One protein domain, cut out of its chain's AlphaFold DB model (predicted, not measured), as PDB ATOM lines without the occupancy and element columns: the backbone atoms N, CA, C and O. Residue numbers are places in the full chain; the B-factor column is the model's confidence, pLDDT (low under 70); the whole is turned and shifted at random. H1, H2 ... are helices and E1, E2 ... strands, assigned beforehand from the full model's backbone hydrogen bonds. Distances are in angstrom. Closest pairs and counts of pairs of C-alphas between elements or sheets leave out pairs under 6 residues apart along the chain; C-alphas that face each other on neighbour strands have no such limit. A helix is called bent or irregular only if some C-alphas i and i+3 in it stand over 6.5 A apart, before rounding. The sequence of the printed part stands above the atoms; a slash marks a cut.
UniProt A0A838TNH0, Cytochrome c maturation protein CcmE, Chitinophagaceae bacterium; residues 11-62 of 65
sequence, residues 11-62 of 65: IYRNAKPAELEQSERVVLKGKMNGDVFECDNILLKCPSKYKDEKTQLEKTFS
ATOM      1  N   ILE A  11     139.015  94.192  92.496       92.00
ATOM      2  CA  ILE A  11     139.787  94.627  93.660       92.00
ATOM      3  C   ILE A  11     138.867  94.618  94.878       92.00
ATOM      4  O   ILE A  11     137.842  95.292  94.888       92.00
ATOM      5  N   TYR A  12     139.241  93.862  95.909       91.88
ATOM      6  CA  TYR A  12     138.555  93.834  97.198       91.88
ATOM      7  C   TYR A  12     139.557  94.217  98.287       91.88
ATOM      8  O   TYR A  12     140.575  93.547  98.452       91.88
ATOM      9  N   ARG A  13     139.304  95.329  98.987       89.69
ATOM     10  CA  ARG A  13     140.248  95.913  99.966       89.69
ATOM     11  C   ARG A  13     139.986  95.480 101.411       89.69
ATOM     12  O   ARG A  13     140.759  95.826 102.295       89.69
ATOM     13  N   ASN A  14     138.896  94.758 101.650       86.00
ATOM     14  CA  ASN A  14     138.504  94.297 102.977       86.00
ATOM     15  C   ASN A  14     139.066  92.896 103.270       86.00
ATOM     16  O   ASN A  14     139.615  92.223 102.395       86.00
ATOM     17  N   ALA A  15     138.918  92.449 104.517       86.31
ATOM     18  CA  ALA A  15     139.335  91.115 104.931       86.31
ATOM     19  C   ALA A  15     138.618  90.028 104.113       86.31
ATOM     20  O   ALA A  15     137.400  90.076 103.932       86.31
ATOM     21  N   LYS A  16     139.375  89.032 103.637       82.88
ATOM     22  CA  LYS A  16     138.834  87.891 102.889       82.88
ATOM     23  C   LYS A  16     137.819  87.139 103.772       82.88
ATOM     24  O   LYS A  16     138.216  86.659 104.836       82.88
ATOM     25  N   PRO A  17     136.546  86.999 103.358       83.44
ATOM     26  CA  PRO A  17     135.583  86.213 104.116       83.44
ATOM     27  C   PRO A  17     136.007  84.740 104.135       83.44
ATOM     28  O   PRO A  17     136.339  84.181 103.091       83.44
ATOM     29  N   ALA A  18     135.985  84.101 105.307       82.69
ATOM     30  CA  ALA A  18     136.409  82.705 105.465       82.69
ATOM     31  C   ALA A  18     135.541  81.727 104.648       82.69
ATOM     32  O   ALA A  18     136.028  80.737 104.109       82.69
ATOM     33  N   GLU A  19     134.257  82.043 104.502       78.94
ATOM     34  CA  GLU A  19     133.273  81.250 103.760       78.94
ATOM     35  C   GLU A  19     133.375  81.418 102.228       78.94
ATOM     36  O   GLU A  19     132.692  80.711 101.481       78.94
ATOM     37  N   LEU A  20     134.243  82.317 101.737       83.38
ATOM     38  CA  LEU A  20     134.489  82.498 100.302       83.38
ATOM     39  C   LEU A  20     135.001  81.208  99.650       83.38
ATOM     40  O   LEU A  20     134.574  80.875  98.551       83.38
ATOM     41  N   GLU A  21     135.859  80.459 100.350       81.38
ATOM     42  CA  GLU A  21     136.450  79.214  99.837       81.38
ATOM     43  C   GLU A  21     135.437  78.065  99.760       81.38
ATOM     44  O   GLU A  21     135.609  77.137  98.977       81.38
ATOM     45  N   GLN A  22     134.379  78.115 100.575       81.50
ATOM     46  CA  GLN A  22     133.331  77.087 100.610       81.50
ATOM     47  C   GLN A  22     132.222  77.351  99.585       81.50
ATOM     48  O   GLN A  22     131.364  76.499  99.354       81.50
ATOM     49  N   SER A  23     132.210  78.540  98.979       79.44
ATOM     50  CA  SER A  23     131.139  78.986  98.097       79.44
ATOM     51  C   SER A  23     131.516  78.777  96.632       79.44
ATOM     52  O   SER A  23     132.384  79.468  96.107       79.44
ATOM     53  N   GLU A  24     130.807  77.894  95.923       80.94
ATOM     54  CA  GLU A  24     131.015  77.694  94.475       80.94
ATOM     55  C   GLU A  24     130.665  78.937  93.643       80.94
ATOM     56  O   GLU A  24     131.217  79.162  92.564       80.94
ATOM     57  N   ARG A  25     129.705  79.744  94.116       82.50
ATOM     58  CA  ARG A  25     129.267  80.975  93.451       82.50
ATOM     59  C   ARG A  25     129.037  82.082  94.464       82.50
ATOM     60  O   ARG A  25     128.363  81.895  95.476       82.50
ATOM     61  N   VAL A  26     129.524  83.269  94.128       86.12
ATOM     62  CA  VAL A  26     129.387  84.473  94.950       86.12
ATOM     63  C   VAL A  26     128.894  85.637  94.110       86.12
ATOM     64  O   VAL A  26     129.107  85.685  92.900       86.12
ATOM     65  N   VAL A  27     128.206  86.574  94.755       88.31
ATOM     66  CA  VAL A  27     127.782  87.832  94.145       88.31
ATOM     67  C   VAL A  27     128.649  88.942  94.694       88.31
ATOM     68  O   VAL A  27     128.694  89.171  95.900       88.31
ATOM     69  N   LEU A  28     129.306  89.657  93.795       89.94
ATOM     70  CA  LEU A  28     130.109  90.819  94.131       89.94
ATOM     71  C   LEU A  28     129.243  92.070  93.979       89.94
ATOM     72  O   LEU A  28     128.582  92.255  92.958       89.94
ATOM     73  N   LYS A  29     129.228  92.923  95.000       90.94
ATOM     74  CA  LYS A  29     128.590  94.241  94.975       90.94
ATOM     75  C   LYS A  29     129.677  95.297  95.055       90.94
ATOM     76  O   LYS A  29     130.567  95.203  95.900       90.94
ATOM     77  N   GLY A  30     129.614  96.273  94.167       92.00
ATOM     78  CA  GLY A  30     130.677  97.249  94.006       92.00
ATOM     79  C   GLY A  30     130.429  98.189  92.842       92.00
ATOM     80  O   GLY A  30     129.313  98.254  92.311       92.00
ATOM     81  N   LYS A  31     131.483  98.894  92.439       93.69
ATOM     82  CA  LYS A  31     131.469  99.872  91.352       93.69
ATOM     83  C   LYS A  31     132.612  99.608  90.379       93.69
ATOM     84  O   LYS A  31     133.705  99.209  90.768       93.69
ATOM     85  N   MET A  32     132.365  99.865  89.100       92.50
ATOM     86  CA  MET A  32     133.414  99.844  88.086       92.50
ATOM     87  C   MET A  32     134.227 101.140  88.178       92.50
ATOM     88  O   MET A  32     133.656 102.228  88.126       92.50
ATOM     89  N   ASN A  33     135.542 101.019  88.340       92.38
ATOM     90  CA  ASN A  33     136.478 102.133  88.406       92.38
ATOM     91  C   ASN A  33     137.480 102.006  87.250       92.38
ATOM     92  O   ASN A  33     138.499 101.319  87.345       92.38
ATOM     93  N   GLY A  34     137.136 102.618  86.115       90.81
ATOM     94  CA  GLY A  34     137.887 102.471  84.872       90.81
ATOM     95  C   GLY A  34     137.833 101.033  84.361       90.81
ATOM     96  O   GLY A  34     136.772 100.564  83.964       90.81
ATOM     97  N   ASP A  35     138.971 100.343  84.393       90.81
ATOM     98  CA  ASP A  35     139.128  98.979  83.864       90.81
ATOM     99  C   ASP A  35     138.938  97.881  84.931       90.81
ATOM    100  O   ASP A  35     138.829  96.696  84.619       90.81
ATOM    101  N   VAL A  36     138.887  98.260  86.214       92.81
ATOM    102  CA  VAL A  36     138.757  97.315  87.332       92.81
ATOM    103  C   VAL A  36     137.426  97.484  88.049       92.81
ATOM    104  O   VAL A  36     136.890  98.582  88.171       92.81
ATOM    105  N   PHE A  37     136.886  96.387  88.567       93.50
ATOM    106  CA  PHE A  37     135.711  96.420  89.428       93.50
ATOM    107  C   PHE A  37     136.154  96.508  90.892       93.50
ATOM    108  O   PHE A  37     136.702  95.547  91.438       93.50
ATOM    109  N   GLU A  38     135.932  97.651  91.539       93.88
ATOM    110  CA  GLU A  38     136.134  97.782  92.982       93.88
ATOM    111  C   GLU A  38     134.926  97.195  93.710       93.88
ATOM    112  O   GLU A  38     133.804  97.692  93.618       93.88
ATOM    113  N   CYS A  39     135.162  96.088  94.408       93.25
ATOM    114  CA  CYS A  39     134.151  95.393  95.181       93.25
ATOM    115  C   CYS A  39     134.100  95.959  96.603       93.25
ATOM    116  O   CYS A  39     135.101  95.969  97.321       93.25
ATOM    117  N   ASP A  40     132.905  96.375  97.016       91.38
ATOM    118  CA  ASP A  40     132.622  96.845  98.370       91.38
ATOM    119  C   ASP A  40     132.199  95.679  99.275       91.38
ATOM    120  O   ASP A  40     132.616  95.585 100.427       91.38
ATOM    121  N   ASN A  41     131.363  94.773  98.754       88.31
ATOM    122  CA  ASN A  41     130.751  93.686  99.519       88.31
ATOM    123  C   ASN A  41     130.656  92.386  98.715       88.31
ATOM    124  O   ASN A  41     130.289  92.393  97.540       88.31
ATOM    125  N   ILE A  42     130.893  91.261  99.388       89.25
ATOM    126  CA  ILE A  42     130.744  89.915  98.829       89.25
ATOM    127  C   ILE A  42     129.527  89.266  99.482       89.25
ATOM    128  O   ILE A  42     129.464  89.129 100.701       89.25
ATOM    129  N   LEU A  43     128.556  88.865  98.669       86.00
ATOM    130  CA  LEU A  43     127.383  88.122  99.104       86.00
ATOM    131  C   LEU A  43     127.523  86.669  98.654       86.00
ATOM    132  O   LEU A  43     127.478  86.358  97.462       86.00
ATOM    133  N   LEU A  44     127.672  85.774  99.620       84.81
ATOM    134  CA  LEU A  44     127.731  84.342  99.371       84.81
ATOM    135  C   LEU A  44     126.314  83.832  99.092       84.81
ATOM    136  O   LEU A  44     125.384  84.109  99.854       84.81
ATOM    137  N   LYS A  45     126.118  83.118  97.978       73.19
ATOM    138  CA  LYS A  45     124.847  82.433  97.722       73.19
ATOM    139  C   LYS A  45     124.976  80.991  98.189       73.19
ATOM    140  O   LYS A  45     125.699  80.216  97.573       73.19
ATOM    141  N   CYS A  46     124.213  80.602  99.208       67.25
ATOM    142  CA  CYS A  46     124.040  79.185  99.502       67.25
ATOM    143  C   CYS A  46     123.184  78.538  98.395       67.25
ATOM    144  O   CYS A  46     122.065  79.006  98.143       67.25
ATOM    145  N   PRO A  47     123.650  77.455  97.749       61.41
ATOM    146  CA  PRO A  47     122.895  76.756  96.703       61.41
ATOM    147  C   PRO A  47     121.577  76.160  97.221       61.41
ATOM    148  O   PRO A  47     120.661  75.901  96.441       61.41
ATOM    149  N   SER A  48     121.447  75.998  98.541       58.75
ATOM    150  CA  SER A  48     120.292  75.405  99.214       58.75
ATOM    151  C   SER A  48     118.970  76.122  98.918       58.75
ATOM    152  O   SER A  48     117.949  75.457  98.798       58.75
ATOM    153  N   LYS A  49     118.966  77.451  98.719       56.38
ATOM    154  CA  LYS A  49     117.710  78.208  98.534       56.38
ATOM    155  C   LYS A  49     116.998  77.906  97.205       56.38
ATOM    156  O   LYS A  49     115.778  77.937  97.156       56.38
ATOM    157  N   TYR A  50     117.740  77.570  96.146       53.12
ATOM    158  CA  TYR A  50     117.163  77.268  94.824       53.12
ATOM    159  C   TYR A  50     116.778  75.797  94.639       53.12
ATOM    160  O   TYR A  50     116.076  75.462  93.684       53.12
ATOM    161  N   LYS A  51     117.243  74.905  95.523       52.19
ATOM    162  CA  LYS A  51     116.835  73.495  95.494       52.19
ATOM    163  C   LYS A  51     115.372  73.337  95.916       52.19
ATOM    164  O   LYS A  51     114.677  72.515  95.335       52.19
ATOM    165  N   ASP A  52     114.909  74.175  96.840       54.66
ATOM    166  CA  ASP A  52     113.537  74.142  97.350       54.66
ATOM    167  C   ASP A  52     112.500  74.648  96.333       54.66
ATOM    168  O   ASP A  52     111.436  74.050  96.188       54.66
ATOM    169  N   GLU A  53     112.806  75.698  95.557       51.31
ATOM    170  CA  GLU A  53     111.836  76.255  94.596       51.31
ATOM    171  C   GLU A  53     111.535  75.311  93.422       51.31
ATOM    172  O   GLU A  53     110.394  75.251  92.964       51.31
ATOM    173  N   LYS A  54     112.505  74.504  92.963       52.34
ATOM    174  CA  LYS A  54     112.243  73.515  91.898       52.34
ATOM    175  C   LYS A  54     111.255  72.432  92.328       52.34
ATOM    176  O   LYS A  54     110.468  71.978  91.504       52.34
ATOM    177  N   THR A  55     111.263  72.040  93.600       56.22
ATOM    178  CA  THR A  55     110.339  71.023  94.121       56.22
ATOM    179  C   THR A  55     108.900  71.541  94.215       56.22
ATOM    180  O   THR A  55     107.962  70.755  94.095       56.22
ATOM    181  N   GLN A  56     108.703  72.853  94.387       56.38
ATOM    182  CA  GLN A  56     107.363  73.445  94.469       56.38
ATOM    183  C   GLN A  56     106.703  73.600  93.094       56.38
ATOM    184  O   GLN A  56     105.510  73.329  92.975       56.38
ATOM    185  N   LEU A  57     107.460  73.957  92.045       58.69
ATOM    186  CA  LEU A  57     106.897  74.031  90.689       58.69
ATOM    187  C   LEU A  57     106.428  72.658  90.184       58.69
ATOM    188  O   LEU A  57     105.386  72.581  89.545       58.69
ATOM    189  N   GLU A  58     107.141  71.572  90.494       58.66
ATOM    190  CA  GLU A  58     106.779  70.229  90.015       58.66
ATOM    191  C   GLU A  58     105.484  69.693  90.658       58.66
ATOM    192  O   GLU A  58     104.698  69.017  89.998       58.66
ATOM    193  N   LYS A  59     105.180  70.068  91.911       56.69
ATOM    194  CA  LYS A  59     103.941  69.637  92.588       56.69
ATOM    195  C   LYS A  59     102.669  70.298  92.056       56.69
ATOM    196  O   LYS A  59     101.589  69.737  92.232       56.69
ATOM    197  N   THR A  60     102.760  71.457  91.407       57.84
ATOM    198  CA  THR A  60     101.574  72.162  90.892       57.84
ATOM    199  C   THR A  60     101.062  71.574  89.570       57.84
ATOM    200  O   THR A  60      99.871  71.679  89.292       57.84
ATOM    201  N   PHE A  61     101.902  70.888  88.786       60.69
ATOM    202  CA  PHE A  61     101.510  70.357  87.469       60.69
ATOM    203  C   PHE A  61     100.953  68.922  87.476       60.69
ATOM    204  O   PHE A  61     100.495  68.459  86.436       60.69
ATOM    205  N   SER A  62     100.945  68.215  88.612       57.09
ATOM    206  CA  SER A  62     100.497  66.807  88.671       57.09
ATOM    207  C   SER A  62      99.136  66.568  89.337       57.09
ATOM    208  O   SER A  62      98.720  65.419  89.412       57.09
TER     209      SER A  62
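AT A GLANCE: This is residues 11 to 62 of the 65 residues of the protein "Cytochrome c maturation protein CcmE" of Chitinophagaceae bacterium (UniProt A0A838TNH0). A bent hairpin of two antiparallel strands, E1 and E2, has a helical arm, H1, sticking out beyond its open end, with residues 48 to 62 standing free. Before the hairpin, residues 11 to 25 form a long loop with no named element, tied to E2 by a short pairing at residues 11 to 12. The printed part has 52 residues with two named strands and one named helix, in the order E1, E2, H1; the class is mixed, helices and strands. It is extended, with a radius of gyration of the C-alphas of 16.3 A, and spans 51 by 25 by 12 A, only just a rod, its length made by the arm.

IN THESE COORDINATES: After residues 11 to 25, strand E1 takes residues 26 to 33, 20.1 A long, from C-alpha 26 at (129.387, 84.473, 94.950). Strand E2 takes residues 36 to 44, 20.9 A long. Helix H1 takes residues 48 to 60, 20.7 A long, ending with C-alpha 60 at (101.574, 72.162, 90.892).

HOW THE PARTS SIT: E1 and E2 form a hairpin, antiparallel at 156 degrees between their directions. The C-alphas of Gly 30 and Cys 39 face each other at 4.1 A. N 27 and O 43 are within hydrogen-bond range at 2.8 A, and N 31 and O 38 are within hydrogen-bond range at 2.9 A. E1 bends by 57 degrees at residue 30, and E2 by 74 degrees at residue 40. Residues 11 to 12 pair with residues 38 to 39 of E2, parallel. H1 and E1 are apart. In H1, 2 of 9 O i to N i+4 pairs and 5 of 10 O i to N i+3 pairs are within range.

THE WHOLE: The C-alphas of Gly 34 and Ser 62 are the two farthest apart, at 51.8 A. Without residues 48 to 62 the body spans 31 by 19 by 12 A. The links from E1 to E2 and from E2 to H1 are tight, and the printed part has no cut. The mean pLDDT of the printed part is 77.4; residues 46 to 62 are under 70.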